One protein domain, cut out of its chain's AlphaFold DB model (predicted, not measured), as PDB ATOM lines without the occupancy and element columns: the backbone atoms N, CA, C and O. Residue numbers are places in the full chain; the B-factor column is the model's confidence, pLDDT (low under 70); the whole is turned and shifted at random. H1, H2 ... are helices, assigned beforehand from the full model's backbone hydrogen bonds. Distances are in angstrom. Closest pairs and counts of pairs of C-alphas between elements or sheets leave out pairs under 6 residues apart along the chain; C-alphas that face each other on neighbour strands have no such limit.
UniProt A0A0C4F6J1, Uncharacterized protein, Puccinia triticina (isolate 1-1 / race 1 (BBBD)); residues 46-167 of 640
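AT A GLANCE: This is residues 46 to 167 of the 640 residues of an uncharacterized protein of Puccinia triticina (isolate 1-1 / race 1 (BBBD)) (UniProt A0A0C4F6J1). Four helices, H1, H3, H6 and H7, stand in a row with their lines turned from one to the next, and the hairpin of H4 and H5 packs over one side of the row, the end of H4 on H6. H2 packs on H1 with its residues 63 to 67 alone, at a steep tilt of 56 degrees, and is close to H3 and to H6 but not clearly touching them. The 122 printed residues hold seven named helices, H1 to H7 along the chain, and no named strand: all helix. The whole is compact, with a radius of gyration of the C-alphas of 13.5 A and spans of 35 by 35 by 23 A.

IN THESE COORDINATES: H1, residues 46 to 56, begins at C-alpha 46 (168.611, 179.911, 114.931). H2 is residues 63 to 74, and H3 residues 76 to 90, 20.9 A long. H4, residues 97 to 111, is 21.1 A long; H5 is residues 117 to 124. H6, residues 133 to 147, is 21.2 A long. H7, residues 158 to 166, ends at C-alpha 166 (164.538, 207.782, 102.051).

HOW THE PARTS SIT: H6 is the hub. It touches H3 at Val 89 and Lys 135, C-alphas 6.1 A apart, at a steep tilt of 43 degrees. It touches H7 at His 144 and Met 161, C-alphas 6.1 A apart. H4 touches it with residues 110 to 111 alone, C-alphas 111 and 143 being 4.8 A apart. H4 and H5 form a helical hairpin, at 20 degrees. H1 touches H3, C-alphas 53 and 83 being 6.1 A apart, and H2, C-alphas 54 and 63 being 5.8 A apart. H1 and H7 are apart. Every O i to N i+4 pair is within hydrogen-bond range in H1, H2, H4, H5, H6 and H7; in H3, 10 of 11.

THE WHOLE: The C-alphas farthest apart, Leu 47 and Glu 130, are 37.5 A apart. The printed part has no cut and no long link. The model's pLDDT is under 70 at residues 93, 155, 163 and 166 to 167.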
ATOM      1  N   GLU A  46     168.003 179.026 115.923       83.69
ATOM      2  CA  GLU A  46     168.611 179.911 114.931       83.69
ATOM      3  C   GLU A  46     168.232 179.521 113.499       83.69
ATOM      4  O   GLU A  46     167.878 180.386 112.701       83.69
ATOM      5  N   LEU A  47     168.241 178.223 113.172       80.25
ATOM      6  CA  LEU A  47     167.857 177.733 111.847       80.25
ATOM      7  C   LEU A  47     166.371 177.993 111.559       80.25
ATOM      8  O   LEU A  47     166.018 178.364 110.438       80.25
ATOM      9  N   ALA A  48     165.515 177.862 112.576       84.94
ATOM     10  CA  ALA A  48     164.099 178.202 112.473       84.94
ATOM     11  C   ALA A  48     163.891 179.700 112.178       84.94
ATOM     12  O   ALA A  48     163.171 180.051 111.242       84.94
ATOM     13  N   GLU A  49     164.567 180.590 112.913       90.19
ATOM     14  CA  GLU A  49     164.486 182.038 112.668       90.19
ATOM     15  C   GLU A  49     165.132 182.456 111.344       90.19
ATOM     16  O   GLU A  49     164.641 183.372 110.682       90.19
ATOM     17  N   ARG A  50     166.176 181.750 110.904       89.69
ATOM     18  CA  ARG A  50     166.782 181.941 109.584       89.69
ATOM     19  C   ARG A  50     165.785 181.654 108.472       89.69
ATOM     20  O   ARG A  50     165.646 182.472 107.570       89.69
ATOM     21  N   ASN A  51     165.084 180.524 108.528       87.19
ATOM     22  CA  ASN A  51     164.114 180.163 107.492       87.19
ATOM     23  C   ASN A  51     162.950 181.164 107.449       87.19
ATOM     24  O   ASN A  51     162.642 181.687 106.381       87.19
ATOM     25  N   ARG A  52     162.407 181.548 108.613       90.56
ATOM     26  CA  ARG A  52     161.375 182.598 108.706       90.56
ATOM     27  C   ARG A  52     161.849 183.932 108.131       90.56
ATOM     28  O   ARG A  52     161.097 184.604 107.428       90.56
ATOM     29  N   PHE A  53     163.093 184.318 108.408       91.38
ATOM     30  CA  PHE A  53     163.668 185.546 107.868       91.38
ATOM     31  C   PHE A  53     163.770 185.500 106.339       91.38
ATOM     32  O   PHE A  53     163.430 186.484 105.681       91.38
ATOM     33  N   LEU A  54     164.223 184.373 105.776       88.12
ATOM     34  CA  LEU A  54     164.342 184.178 104.328       88.12
ATOM     35  C   LEU A  54     162.987 184.290 103.627       88.12
ATOM     36  O   LEU A  54     162.915 184.948 102.590       88.12
ATOM     37  N   ASP A  55     161.929 183.738 104.218       86.25
ATOM     38  CA  ASP A  55     160.569 183.854 103.685       86.25
ATOM     39  C   ASP A  55     160.085 185.311 103.709       86.25
ATOM     40  O   ASP A  55     159.611 185.835 102.701       86.25
ATOM     41  N   LEU A  56     160.294 186.015 104.829       87.56
ATOM     42  CA  LEU A  56     159.937 187.433 104.982       87.56
ATOM     43  C   LEU A  56     160.738 188.375 104.069       87.56
ATOM     44  O   LEU A  56     160.302 189.488 103.770       87.56
ATOM     45  N   HIS A  57     161.911 187.936 103.613       90.25
ATOM     46  CA  HIS A  57     162.834 188.727 102.805       90.25
ATOM     47  C   HIS A  57     163.071 188.132 101.416       90.25
ATOM     48  O   HIS A  57     164.037 188.531 100.766       90.25
ATOM     49  N   ALA A  58     162.181 187.271 100.912       83.81
ATOM     50  CA  ALA A  58     162.342 186.546  99.646       83.81
ATOM     51  C   ALA A  58     162.618 187.451  98.427       83.81
ATOM     52  O   ALA A  58     163.262 187.043  97.461       83.81
ATOM     53  N   GLY A  59     162.179 188.715  98.469       81.06
ATOM     54  CA  GLY A  59     162.494 189.702  97.436       81.06
ATOM     55  C   GLY A  59     163.974 190.111  97.375       81.06
ATOM     56  O   GLY A  59     164.439 190.548  96.317       81.06
ATOM     57  N   HIS A  60     164.725 190.008  98.477       86.00
ATOM     58  CA  HIS A  60     166.121 190.441  98.595       86.00
ATOM     59  C   HIS A  60     167.069 189.437  97.926       86.00
ATOM     60  O   HIS A  60     167.000 188.242  98.187       86.00
ATOM     61  N   LYS A  61     168.004 189.932  97.099       74.94
ATOM     62  CA  LYS A  61     168.942 189.073  96.351       74.94
ATOM     63  C   LYS A  61     169.871 188.244  97.253       74.94
ATOM     64  O   LYS A  61     170.214 187.135  96.875       74.94
ATOM     65  N   ASP A  62     170.200 188.747  98.448       82.06
ATOM     66  CA  ASP A  62     171.143 188.122  99.389       82.06
ATOM     67  C   ASP A  62     170.549 187.980 100.805       82.06
ATOM     68  O   ASP A  62     171.212 188.255 101.808       82.06
ATOM     69  N   ALA A  63     169.279 187.567 100.918       83.56
ATOM     70  CA  ALA A  63     168.565 187.479 102.201       83.56
ATOM     71  C   ALA A  63     169.307 186.647 103.273       83.56
ATOM     72  O   ALA A  63     169.281 186.992 104.452       83.56
ATOM     73  N   ALA A  64     170.032 185.595 102.873       80.81
ATOM     74  CA  ALA A  64     170.831 184.777 103.791       80.81
ATOM     75  C   ALA A  64     172.045 185.524 104.368       80.81
ATOM     76  O   ALA A  64     172.362 185.361 105.545       80.81
ATOM     77  N   GLN A  65     172.711 186.359 103.560       80.44
ATOM     78  CA  GLN A  65     173.810 187.202 104.042       80.44
ATOM     79  C   GLN A  65     173.282 188.329 104.932       80.44
ATOM     80  O   GLN A  65     173.904 188.664 105.937       80.44
ATOM     81  N   LEU A  66     172.116 188.882 104.585       85.19
ATOM     82  CA  LEU A  66     171.437 189.890 105.394       85.19
ATOM     83  C   LEU A  66     171.069 189.341 106.779       85.19
ATOM     84  O   LEU A  66     171.350 190.004 107.773       85.19
ATOM     85  N   PHE A  67     170.526 188.122 106.854       88.88
ATOM     86  CA  PHE A  67     170.270 187.441 108.126       88.88
ATOM     87  C   PHE A  67     171.546 187.306 108.962       88.88
ATOM     88  O   PHE A  67     171.545 187.702 110.124       88.88
ATOM     89  N   GLY A  68     172.641 186.814 108.362       81.12
ATOM     90  CA  GLY A  68     173.931 186.690 109.050       81.12
ATOM     91  C   GLY A  68     174.415 188.028 109.612       81.12
ATOM     92  O   GLY A  68     174.745 188.120 110.787       81.12
ATOM     93  N   LYS A  69     174.329 189.104 108.816       83.88
ATOM     94  CA  LYS A  69     174.686 190.456 109.264       83.88
ATOM     95  C   LYS A  69     173.841 190.920 110.456       83.88
ATOM     96  O   LYS A  69     174.389 191.472 111.407       83.88
ATOM     97  N   LEU A  70     172.520 190.739 110.405       86.31
ATOM     98  CA  LEU A  70     171.626 191.147 111.495       86.31
ATOM     99  C   LEU A  70     171.864 190.321 112.760       86.31
ATOM    100  O   LEU A  70     171.858 190.881 113.853       86.31
ATOM    101  N   LEU A  71     172.110 189.019 112.610       86.38
ATOM    102  CA  LEU A  71     172.424 188.120 113.713       86.38
ATOM    103  C   LEU A  71     173.732 188.523 114.405       86.38
ATOM    104  O   LEU A  71     173.740 188.671 115.627       86.38
ATOM    105  N   ASP A  72     174.788 188.780 113.630       82.56
ATOM    106  CA  ASP A  72     176.097 189.206 114.139       82.56
ATOM    107  C   ASP A  72     176.027 190.567 114.852       82.56
ATOM    108  O   ASP A  72     176.724 190.796 115.839       82.56
ATOM    109  N   THR A  73     175.180 191.474 114.356       78.81
ATOM    110  CA  THR A  73     175.092 192.861 114.844       78.81
ATOM    111  C   THR A  73     174.168 193.007 116.052       78.81
ATOM    112  O   THR A  73     174.495 193.682 117.027       78.81
ATOM    113  N   ALA A  74     172.977 192.412 115.981       83.50
ATOM    114  CA  ALA A  74     171.878 192.674 116.909       83.50
ATOM    115  C   ALA A  74     171.567 191.488 117.838       83.50
ATOM    116  O   ALA A  74     170.844 191.661 118.823       83.50
ATOM    117  N   GLY A  75     172.107 190.302 117.542       87.81
ATOM    118  CA  GLY A  75     171.832 189.065 118.265       87.81
ATOM    119  C   GLY A  75     170.492 188.416 117.898       87.81
ATOM    120  O   GLY A  75     169.576 189.049 117.366       87.81
ATOM    121  N   LEU A  76     170.370 187.121 118.211       88.31
ATOM    122  CA  LEU A  76     169.240 186.275 117.803       88.31
ATOM    123  C   LEU A  76     167.881 186.784 118.310       88.31
ATOM    124  O   LEU A  76     166.897 186.724 117.578       88.31
ATOM    125  N   GLU A  77     167.818 187.320 119.531       88.94
ATOM    126  CA  GLU A  77     166.558 187.798 120.119       88.94
ATOM    127  C   GLU A  77     165.971 188.997 119.361       88.94
ATOM    128  O   GLU A  77     164.771 189.025 119.094       88.94
ATOM    129  N   LYS A  78     166.803 189.951 118.917       87.56
ATOM    130  CA  LYS A  78     166.327 191.091 118.113       87.56
ATOM    131  C   LYS A  78     165.887 190.667 116.714       87.56
ATOM    132  O   LYS A  78     164.920 191.215 116.183       87.56
ATOM    133  N   VAL A  79     166.559 189.678 116.120       88.94
ATOM    134  CA  VAL A  79     166.151 189.105 114.828       88.94
ATOM    135  C   VAL A  79     164.818 188.362 114.960       88.94
ATOM    136  O   VAL A  79     163.935 188.542 114.122       88.94
ATOM    137  N   ARG A  80     164.620 187.609 116.048       91.75
ATOM    138  CA  ARG A  80     163.339 186.961 116.364       91.75
ATOM    139  C   ARG A  80     162.220 187.986 116.555       91.75
ATOM    140  O   ARG A  80     161.139 187.827 115.991       91.75
ATOM    141  N   GLU A  81     162.466 189.050 117.320       91.69
ATOM    142  CA  GLU A  81     161.500 190.141 117.503       91.69
ATOM    143  C   GLU A  81     161.128 190.780 116.158       91.69
ATOM    144  O   GLU A  81     159.948 190.982 115.864       91.69
ATOM    145  N   HIS A  82     162.131 191.038 115.316       92.94
ATOM    146  CA  HIS A  82     161.927 191.566 113.975       92.94
ATOM    147  C   HIS A  82     161.036 190.650 113.127       92.94
ATOM    148  O   HIS A  82     160.038 191.119 112.579       92.94
ATOM    149  N   ASN A  83     161.346 189.352 113.068       92.44
ATOM    150  CA  ASN A  83     160.561 188.369 112.322       92.44
ATOM    151  C   ASN A  83     159.108 188.303 112.807       92.44
ATOM    152  O   ASN A  83     158.186 188.262 111.993       92.44
ATOM    153  N   ASN A  84     158.886 188.316 114.123       91.12
ATOM    154  CA  ASN A  84     157.544 188.257 114.704       91.12
ATOM    155  C   ASN A  84     156.700 189.482 114.334       91.12
ATOM    156  O   ASN A  84     155.548 189.335 113.927       91.12
ATOM    157  N   GLN A  85     157.273 190.679 114.453       90.88
ATOM    158  CA  GLN A  85     156.558 191.923 114.166       90.88
ATOM    159  C   GLN A  85     156.348 192.153 112.670       90.88
ATOM    160  O   GLN A  85     155.335 192.714 112.272       90.88
ATOM    161  N   LEU A  86     157.274 191.706 111.821       91.31
ATOM    162  CA  LEU A  86     157.087 191.804 110.378       91.31
ATOM    163  C   LEU A  86     156.035 190.800 109.885       91.31
ATOM    164  O   LEU A  86     155.156 191.157 109.102       91.31
ATOM    165  N   ALA A  87     156.062 189.566 110.399       88.44
ATOM    166  CA  ALA A  87     155.071 188.545 110.066       88.44
ATOM    167  C   ALA A  87     153.644 188.943 110.480       88.44
ATOM    168  O   ALA A  87     152.699 188.671 109.737       88.44
ATOM    169  N   SER A  88     153.478 189.611 111.630       87.88
ATOM    170  CA  SER A  88     152.160 190.056 112.103       87.88
ATOM    171  C   SER A  88     151.536 191.140 111.217       87.88
ATOM    172  O   SER A  88     150.306 191.213 111.124       87.88
ATOM    173  N   VAL A  89     152.367 191.945 110.545       87.25
ATOM    174  CA  VAL A  89     151.918 192.969 109.593       87.25
ATOM    175  C   VAL A  89     151.672 192.375 108.207       87.25
ATOM    176  O   VAL A  89     150.642 192.662 107.610       87.25
ATOM    177  N   PHE A  90     152.570 191.524 107.702       85.12
ATOM    178  CA  PHE A  90     152.438 190.952 106.357       85.12
ATOM    179  C   PHE A  90     151.295 189.958 106.216       85.12
ATOM    180  O   PHE A  90     150.723 189.868 105.133       85.12
ATOM    181  N   ARG A  91     150.998 189.189 107.274       78.31
ATOM    182  CA  ARG A  91     149.958 188.146 107.268       78.31
ATOM    183  C   ARG A  91     149.989 187.294 105.994       78.31
ATOM    184  O   ARG A  91     148.968 187.071 105.358       78.31
ATOM    185  N   TYR A  92     151.174 186.828 105.591       70.00
ATOM    186  CA  TYR A  92     151.353 186.203 104.276       70.00
ATOM    187  C   TYR A  92     150.405 185.035 103.989       70.00
ATOM    188  O   TYR A  92     150.038 184.839 102.835       70.00
ATOM    189  N   LEU A  93     149.976 184.296 105.016       62.97
ATOM    190  CA  LEU A  93     149.012 183.197 104.893       62.97
ATOM    191  C   LEU A  93     147.630 183.648 104.384       62.97
ATOM    192  O   LEU A  93     146.927 182.849 103.775       62.97
ATOM    193  N   ASP A  94     147.282 184.923 104.564       70.94
ATOM    194  CA  ASP A  94     146.021 185.525 104.121       70.94
ATOM    195  C   ASP A  94     146.128 186.113 102.694       70.94
ATOM    196  O   ASP A  94     145.138 186.563 102.115       70.94
ATOM    197  N   LEU A  95     147.331 186.117 102.101       75.06
ATOM    198  CA  LEU A  95     147.617 186.729 100.803       75.06
ATOM    199  C   LEU A  95     147.788 185.680  99.696       75.06
ATOM    200  O   LEU A  95     148.473 184.673  99.854       75.06
ATOM    201  N   SER A  96     147.236 185.962  98.510       78.62
ATOM    202  CA  SER A  96     147.503 185.150  97.311       78.62
ATOM    203  C   SER A  96     148.996 185.159  96.945       78.62
ATOM    204  O   SER A  96     149.677 186.165  97.146       78.62
ATOM    205  N   ALA A  97     149.494 184.096  96.304       76.19
ATOM    206  CA  ALA A  97     150.896 183.994  95.873       76.19
ATOM    207  C   ALA A  97     151.369 185.199  95.025       76.19
ATOM    208  O   ALA A  97     152.511 185.643  95.128       76.19
ATOM    209  N   ARG A  98     150.467 185.784  94.221       77.81
ATOM    210  CA  ARG A  98     150.747 187.004  93.448       77.81
ATOM    211  C   ARG A  98     150.946 188.229  94.349       77.81
ATOM    212  O   ARG A  98     151.894 188.980  94.127       77.81
ATOM    213  N   LYS A  99     150.087 188.414  95.360       79.50
ATOM    214  CA  LYS A  99     150.216 189.502  96.346       79.50
ATOM    215  C   LYS A  99     151.464 189.320  97.218       79.50
ATOM    216  O   LYS A  99     152.201 190.278  97.409       79.50
ATOM    217  N   GLN A 100     151.780 188.095  97.648       80.44
ATOM    218  CA  GLN A 100     153.014 187.797  98.397       80.44
ATOM    219  C   GLN A 100     154.277 188.230  97.630       80.44
ATOM    220  O   GLN A 100     155.183 188.838  98.207       80.44
ATOM    221  N   GLY A 101     154.320 187.977  96.317       80.12
ATOM    222  CA  GLY A 101     155.405 188.435  95.448       80.12
ATOM    223  C   GLY A 101     155.490 189.962  95.326       80.12
ATOM    224  O   GLY A 101     156.594 190.510  95.351       80.12
ATOM    225  N   SER A 102     154.345 190.653  95.237       83.94
ATOM    226  CA  SER A 102     154.291 192.124  95.181       83.94
ATOM    227  C   SER A 102     154.767 192.756  96.492       83.94
ATOM    228  O   SER A 102     155.709 193.549  96.490       83.94
ATOM    229  N   VAL A 103     154.238 192.296  97.630       87.81
ATOM    230  CA  VAL A 103     154.649 192.735  98.973       87.81
ATOM    231  C   VAL A 103     156.142 192.494  99.196       87.81
ATOM    232  O   VAL A 103     156.848 193.393  99.639       87.81
ATOM    233  N   SER A 104     156.670 191.322  98.823       85.88
ATOM    234  CA  SER A 104     158.107 191.018  98.949       85.88
ATOM    235  C   SER A 104     158.990 191.965  98.127       85.88
ATOM    236  O   SER A 104     160.092 192.343  98.545       85.88
ATOM    237  N   LYS A 105     158.524 192.349  96.935       86.12
ATOM    238  CA  LYS A 105     159.219 193.275  96.039       86.12
ATOM    239  C   LYS A 105     159.206 194.700  96.595       86.12
ATOM    240  O   LYS A 105     160.270 195.325  96.617       86.12
ATOM    241  N   GLU A 106     158.051 195.195  97.030       88.44
ATOM    242  CA  GLU A 106     157.919 196.557  97.555       88.44
ATOM    243  C   GLU A 106     158.545 196.695  98.949       88.44
ATOM    244  O   GLU A 106     159.224 197.687  99.205       88.44
ATOM    245  N   TRP A 107     158.497 195.653  99.786       93.12
ATOM    246  CA  TRP A 107     159.250 195.600 101.043       93.12
ATOM    247  C   TRP A 107     160.745 195.797 100.813       93.12
ATOM    248  O   TRP A 107     161.359 196.676 101.412       93.12
ATOM    249  N   ARG A 108     161.337 195.052  99.872       88.88
ATOM    250  CA  ARG A 108     162.740 195.261  99.484       88.88
ATOM    251  C   ARG A 108     162.992 196.685  98.992       88.88
ATOM    252  O   ARG A 108     164.048 197.252  99.254       88.88
ATOM    253  N   HIS A 109     162.089 197.252  98.197       87.06
ATOM    254  CA  HIS A 109     162.263 198.619  97.706       87.06
ATOM    255  C   HIS A 109     162.259 199.636  98.846       87.06
ATOM    256  O   HIS A 109     163.060 200.573  98.817       87.06
ATOM    257  N   PHE A 110     161.420 199.406  99.850       89.81
ATOM    258  CA  PHE A 110     161.315 200.238 101.035       89.81
ATOM    259  C   PHE A 110     162.542 200.130 101.939       89.81
ATOM    260  O   PHE A 110     163.160 201.149 102.249       89.81
ATOM    261  N   THR A 111     163.017 198.918 102.240       87.62
ATOM    262  CA  THR A 111     164.275 198.728 102.987       87.62
ATOM    263  C   THR A 111     165.493 199.299 102.245       87.62
ATOM    264  O   THR A 111     166.461 199.721 102.874       87.62
ATOM    265  N   GLN A 112     165.447 199.393 100.911       81.25
ATOM    266  CA  GLN A 112     166.482 200.023 100.078       81.25
ATOM    267  C   GLN A 112     166.313 201.542  99.894       81.25
ATOM    268  O   GLN A 112     167.202 202.181  99.322       81.25
ATOM    269  N   GLY A 113     165.214 202.138 100.371       74.88
ATOM    270  CA  GLY A 113     164.995 203.590 100.329       74.88
ATOM    271  C   GLY A 113     164.566 204.135  98.986       74.88
ATOM    272  O   GLY A 113     164.958 205.239  98.604       74.88
ATOM    273  N   ARG A 114     163.827 203.349  98.203       77.00
ATOM    274  CA  ARG A 114     163.260 203.847  96.951       77.00
ATOM    275  C   ARG A 114     162.064 204.744  97.263       77.00
ATOM    276  O   ARG A 114     161.128 204.313  97.924       77.00
ATOM    277  N   LYS A 115     162.058 205.970  96.739       76.12
ATOM    278  CA  LYS A 115     160.949 206.917  96.946       76.12
ATOM    279  C   LYS A 115     159.602 206.344  96.493       76.12
ATOM    280  O   LYS A 115     159.536 205.766  95.408       76.12
ATOM    281  N   GLY A 116     158.560 206.551  97.301       76.81
ATOM    282  CA  GLY A 116     157.188 206.081  97.054       76.81
ATOM    283  C   GLY A 116     156.959 204.592  97.336       76.81
ATOM    284  O   GLY A 116     155.859 204.094  97.140       76.81
ATOM    285  N   SER A 117     157.979 203.855  97.792       84.06
ATOM    286  CA  SER A 117     157.840 202.418  98.075       84.06
ATOM    287  C   SER A 117     157.001 202.113  99.317       84.06
ATOM    288  O   SER A 117     156.368 201.065  99.345       84.06
ATOM    289  N   LEU A 118     156.953 203.011 100.311       88.75
ATOM    290  CA  LEU A 118     156.050 202.856 101.455       88.75
ATOM    291  C   LEU A 118     154.584 202.987 101.038       88.75
ATOM    292  O   LEU A 118     153.767 202.191 101.480       88.75
ATOM    293  N   ASP A 119     154.264 203.945 100.165       87.12
ATOM    294  CA  ASP A 119     152.896 204.148  99.679       87.12
ATOM    295  C   ASP A 119     152.421 202.933  98.876       87.12
ATOM    296  O   ASP A 119     151.367 202.378  99.168       87.12
ATOM    297  N   HIS A 120     153.253 202.420  97.963       86.19
ATOM    298  CA  HIS A 120     152.936 201.180  97.248       86.19
ATOM    299  C   HIS A 120     152.833 199.968  98.188       86.19
ATOM    300  O   HIS A 120     151.996 199.093  97.985       86.19
ATOM    301  N   LEU A 121     153.668 199.895  99.231       89.31
ATOM    302  CA  LEU A 121     153.584 198.822 100.221       89.31
ATOM    303  C   LEU A 121     152.291 198.912 101.047       89.31
ATOM    304  O   LEU A 121     151.705 197.877 101.358       89.31
ATOM    305  N   LYS A 122     151.829 200.125 101.374       90.19
ATOM    306  CA  LYS A 122     150.535 200.370 102.026       90.19
ATOM    307  C   LYS A 122     149.373 199.958 101.129       90.19
ATOM    308  O   LYS A 122     148.466 199.297 101.614       90.19
ATOM    309  N   GLU A 123     149.424 200.285  99.837       87.81
ATOM    310  CA  GLU A 123     148.411 199.871  98.856       87.81
ATOM    311  C   GLU A 123     148.311 198.343  98.749       87.81
ATOM    312  O   GLU A 123     147.216 197.787  98.812       87.81
ATOM    313  N   GLU A 124     149.445 197.645  98.652       86.19
ATOM    314  CA  GLU A 124     149.481 196.178  98.542       86.19
ATOM    315  C   GLU A 124     149.015 195.462  99.821       86.19
ATOM    316  O   GLU A 124     148.476 194.354  99.750       86.19
ATOM    317  N   LEU A 125     149.221 196.088 100.984       86.50
ATOM    318  CA  LEU A 125     148.783 195.589 102.292       86.50
ATOM    319  C   LEU A 125     147.415 196.142 102.730       86.50
ATOM    320  O   LEU A 125     146.969 195.815 103.829       86.50
ATOM    321  N   GLU A 126     146.761 196.951 101.891       87.50
ATOM    322  CA  GLU A 126     145.463 197.585 102.160       87.50
ATOM    323  C   GLU A 126     145.446 198.395 103.482       87.50
ATOM    324  O   GLU A 126     144.470 198.365 104.228       87.50
ATOM    325  N   LEU A 127     146.538 199.117 103.780       88.56
ATOM    326  CA  LEU A 127     146.716 199.910 105.009       88.56
ATOM    327  C   LEU A 127     146.390 201.394 104.795       88.56
ATOM    328  O   LEU A 127     146.846 202.000 103.821       88.56
ATOM    329  N   THR A 128     145.699 202.017 105.757       85.31
ATOM    330  CA  THR A 128     145.428 203.471 105.766       85.31
ATOM    331  C   THR A 128     146.108 204.184 106.939       85.31
ATOM    332  O   THR A 128     146.359 203.587 107.988       85.31
ATOM    333  N   ASP A 129     146.423 205.474 106.775       78.50
ATOM    334  CA  ASP A 129     147.127 206.263 107.802       78.50
ATOM    335  C   ASP A 129     146.282 206.485 109.067       78.50
ATOM    336  O   ASP A 129     146.822 206.642 110.169       78.50
ATOM    337  N   GLU A 130     144.955 206.480 108.925       78.69
ATOM    338  CA  GLU A 130     144.012 206.655 110.026       78.69
ATOM    339  C   GLU A 130     143.772 205.360 110.812       78.69
ATOM    340  O   GLU A 130     143.751 205.403 112.042       78.69
ATOM    341  N   ALA A 131     143.589 204.221 110.133       82.25
ATOM    342  CA  ALA A 131     143.192 202.968 110.784       82.25
ATOM    343  C   ALA A 131     144.377 202.075 111.185       82.25
ATOM    344  O   ALA A 131     144.277 201.328 112.157       82.25
ATOM    345  N   ASP A 132     145.503 202.153 110.469       88.44
ATOM    346  CA  ASP A 132     146.605 201.190 110.585       88.44
ATOM    347  C   ASP A 132     147.937 201.823 110.999       88.44
ATOM    348  O   ASP A 132     149.009 201.252 110.769       88.44
ATOM    349  N   ARG A 133     147.884 202.985 111.658       86.00
ATOM    350  CA  ARG A 133     149.067 203.744 112.090       86.00
ATOM    351  C   ARG A 133     150.118 202.878 112.792       86.00
ATOM    352  O   ARG A 133     151.294 202.956 112.453       86.00
ATOM    353  N   ASP A 134     149.715 202.002 113.709       86.50
ATOM    354  CA  ASP A 134     150.651 201.141 114.448       86.50
ATOM    355  C   ASP A 134     151.358 200.111 113.552       86.50
ATOM    356  O   ASP A 134     152.543 199.813 113.740       86.50
ATOM    357  N   LYS A 135     150.665 199.592 112.530       89.44
ATOM    358  CA  LYS A 135     151.253 198.667 111.548       89.44
ATOM    359  C   LYS A 135     152.217 199.403 110.625       89.44
ATOM    360  O   LYS A 135     153.306 198.897 110.366       89.44
ATOM    361  N   ILE A 136     151.857 200.608 110.186       90.00
ATOM    362  CA  ILE A 136     152.722 201.469 109.368       90.00
ATOM    363  C   ILE A 136     153.990 201.834 110.151       90.00
ATOM    364  O   ILE A 136     155.101 201.640 109.655       90.00
ATOM    365  N   ASN A 137     153.851 202.239 111.414       89.38
ATOM    366  CA  ASN A 137     154.979 202.517 112.307       89.38
ATOM    367  C   ASN A 137     155.875 201.288 112.494       89.38
ATOM    368  O   ASN A 137     157.104 201.390 112.483       89.38
ATOM    369  N   THR A 138     155.267 200.106 112.611       91.44
ATOM    370  CA  THR A 138     156.001 198.840 112.669       91.44
ATOM    371  C   THR A 138     156.799 198.610 111.384       91.44
ATOM    372  O   THR A 138     157.992 198.321 111.468       91.44
ATOM    373  N   LEU A 139     156.215 198.810 110.196       92.38
ATOM    374  CA  LEU A 139     156.938 198.681 108.920       92.38
ATOM    375  C   LEU A 139     158.146 199.619 108.852       92.38
ATOM    376  O   LEU A 139     159.234 199.180 108.478       92.38
ATOM    377  N   ILE A 140     157.985 200.876 109.265       91.38
ATOM    378  CA  ILE A 140     159.054 201.885 109.283       91.38
ATOM    379  C   ILE A 140     160.198 201.444 110.196       91.38
ATOM    380  O   ILE A 140     161.351 201.368 109.766       91.38
ATOM    381  N   ARG A 141     159.884 201.084 111.446       90.81
ATOM    382  CA  ARG A 141     160.876 200.645 112.440       90.81
ATOM    383  C   ARG A 141     161.624 199.400 111.978       90.81
ATOM    384  O   ARG A 141     162.843 199.301 112.138       90.81
ATOM    385  N   ARG A 142     160.916 198.445 111.372       92.88
ATOM    386  CA  ARG A 142     161.510 197.191 110.896       92.88
ATOM    387  C   ARG A 142     162.345 197.400 109.638       92.88
ATOM    388  O   ARG A 142     163.418 196.806 109.546       92.88
ATOM    389  N   ALA A 143     161.936 198.286 108.734       89.75
ATOM    390  CA  ALA A 143     162.739 198.652 107.574       89.75
ATOM    391  C   ALA A 143     164.017 199.390 107.993       89.75
ATOM    392  O   ALA A 143     165.099 199.099 107.476       89.75
ATOM    393  N   HIS A 144     163.911 200.285 108.981       88.62
ATOM    394  CA  HIS A 144     165.052 200.980 109.569       88.62
ATOM    395  C   HIS A 144     166.042 199.993 110.194       88.62
ATOM    396  O   HIS A 144     167.228 200.065 109.895       88.62
ATOM    397  N   PHE A 145     165.565 199.023 110.979       89.69
ATOM    398  CA  PHE A 145     166.408 197.971 111.556       89.69
ATOM    399  C   PHE A 145     167.135 197.133 110.493       89.69
ATOM    400  O   PHE A 145     168.331 196.886 110.622       89.69
ATOM    401  N   VAL A 146     166.446 196.738 109.416       87.31
ATOM    402  CA  VAL A 146     167.053 195.964 108.316       87.31
ATOM    403  C   VAL A 146     168.189 196.740 107.646       87.31
ATOM    404  O   VAL A 146     169.218 196.163 107.285       87.31
ATOM    405  N   ARG A 147     168.019 198.053 107.477       83.12
ATOM    406  CA  ARG A 147     168.997 198.896 106.788       83.12
ATOM    407  C   ARG A 147     170.123 199.398 107.693       83.12
ATOM    408  O   ARG A 147     171.262 199.502 107.235       83.12
ATOM    409  N   PHE A 148     169.809 199.698 108.949       83.19
ATOM    410  CA  PHE A 148     170.691 200.318 109.940       83.19
ATOM    411  C   PHE A 148     170.702 199.520 111.260       83.19
ATOM    412  O   PHE A 148     170.297 200.041 112.300       83.19
ATOM    413  N   PRO A 149     171.165 198.257 111.253       78.88
ATOM    414  CA  PRO A 149     171.098 197.394 112.435       78.88
ATOM    415  C   PRO A 149     171.992 197.835 113.598       78.88
ATOM    416  O   PRO A 149     171.726 197.471 114.740       78.88
ATOM    417  N   ASP A 150     173.021 198.636 113.312       75.94
ATOM    418  CA  ASP A 150     173.961 199.183 114.297       75.94
ATOM    419  C   ASP A 150     173.415 200.418 115.045       75.94
ATOM    420  O   ASP A 150     174.042 200.904 115.987       75.94
ATOM    421  N   VAL A 151     172.276 200.972 114.612       74.00
ATOM    422  CA  VAL A 151     171.709 202.206 115.173       74.00
ATOM    423  C   VAL A 151     170.681 201.867 116.247       74.00
ATOM    424  O   VAL A 151     169.686 201.190 115.980       74.00
ATOM    425  N   ASP A 152     170.888 202.383 117.460       74.69
ATOM    426  CA  ASP A 152     169.877 202.315 118.514       74.69
ATOM    427  C   ASP A 152     168.713 203.260 118.190       74.69
ATOM    428  O   ASP A 152     168.769 204.470 118.402       74.69
ATOM    429  N   ALA A 153     167.658 202.681 117.625       72.31
ATOM    430  CA  ALA A 153     166.466 203.385 117.182       72.31
ATOM    431  C   ALA A 153     165.444 203.620 118.315       72.31
ATOM    432  O   ALA A 153     164.351 204.120 118.049       72.31
ATOM    433  N   SER A 154     165.761 203.262 119.567       72.19
ATOM    434  CA  SER A 154     164.838 203.398 120.705       72.19
ATOM    435  C   SER A 154     164.437 204.849 121.001       72.19
ATOM    436  O   SER A 154     163.328 205.085 121.478       72.19
ATOM    437  N   THR A 155     165.293 205.818 120.659       66.94
ATOM    438  CA  THR A 155     165.063 207.258 120.869       66.94
ATOM    439  C   THR A 155     164.691 208.027 119.597       66.94
ATOM    440  O   THR A 155     164.563 209.248 119.651       66.94
ATOM    441  N   MET A 156     164.575 207.361 118.443       75.50
ATOM    442  CA  MET A 156     164.267 208.022 117.169       75.50
ATOM    443  C   MET A 156     162.757 208.090 116.925       75.50
ATOM    444  O   MET A 156     162.032 207.141 117.229       75.50
ATOM    445  N   THR A 157     162.293 209.190 116.332       83.00
ATOM    446  CA  THR A 157     160.906 209.306 115.855       83.00
ATOM    447  C   THR A 157     160.724 208.596 114.513       83.00
ATOM    448  O   THR A 157     161.680 208.391 113.759       83.00
ATOM    449  N   GLU A 158     159.489 208.234 114.181       79.31
ATOM    450  CA  GLU A 158     159.149 207.578 112.916       79.31
ATOM    451  C   GLU A 158     159.529 208.442 111.706       79.31
ATOM    452  O   GLU A 158     160.099 207.925 110.747       79.31
ATOM    453  N   ASP A 159     159.333 209.760 111.790       75.19
ATOM    454  CA  ASP A 159     159.743 210.710 110.747       75.19
ATOM    455  C   ASP A 159     161.263 210.718 110.538       75.19
ATOM    456  O   ASP A 159     161.743 210.781 109.404       75.19
ATOM    457  N   GLN A 160     162.049 210.604 111.615       74.81
ATOM    458  CA  GLN A 160     163.510 210.509 111.523       74.81
ATOM    459  C   GLN A 160     163.945 209.197 110.866       74.81
ATOM    460  O   GLN A 160     164.870 209.197 110.049       74.81
ATOM    461  N   MET A 161     163.275 208.088 111.193       81.38
ATOM    462  CA  MET A 161     163.544 206.783 110.584       81.38
ATOM    463  C   MET A 161     163.151 206.754 109.102       81.38
ATOM    464  O   MET A 161     163.920 206.251 108.284       81.38
ATOM    465  N   LEU A 162     161.997 207.326 108.744       78.56
ATOM    466  CA  LEU A 162     161.539 207.481 107.361       78.56
ATOM    467  C   LEU A 162     162.515 208.306 106.535       78.56
ATOM    468  O   LEU A 162     162.928 207.890 105.458       78.56
ATOM    469  N   ALA A 163     162.949 209.440 107.071       67.56
ATOM    470  CA  ALA A 163     163.922 210.295 106.417       67.56
ATOM    471  C   ALA A 163     165.266 209.553 106.220       67.56
ATOM    472  O   ALA A 163     165.822 209.509 105.116       67.56
ATOM    473  N   ALA A 164     165.757 208.858 107.252       70.81
ATOM    474  CA  ALA A 164     166.947 208.011 107.140       70.81
ATOM    475  C   ALA A 164     166.795 206.923 106.057       70.81
ATOM    476  O   ALA A 164     167.731 206.680 105.286       70.81
ATOM    477  N   LEU A 165     165.616 206.300 105.950       73.62
ATOM    478  CA  LEU A 165     165.295 205.314 104.916       73.62
ATOM    479  C   LEU A 165     165.207 205.940 103.520       73.62
ATOM    480  O   LEU A 165     165.755 205.388 102.572       73.62
ATOM    481  N   ASP A 166     164.626 207.118 103.356       67.44
ATOM    482  CA  ASP A 166     164.538 207.782 102.051       67.44
ATOM    483  C   ASP A 166     165.892 208.291 101.535       67.44
ATOM    484  O   ASP A 166     165.994 208.802 100.413       67.44
ATOM    485  N   GLY A 167     166.946 208.214 102.355       50.72
ATOM    486  CA  GLY A 167     168.241 208.837 102.079       50.72
ATOM    487  C   GLY A 167     168.177 210.368 102.073       50.72
ATOM    488  O   GLY A 167     169.212 211.029 101.976       50.72
TER     489      GLY A 167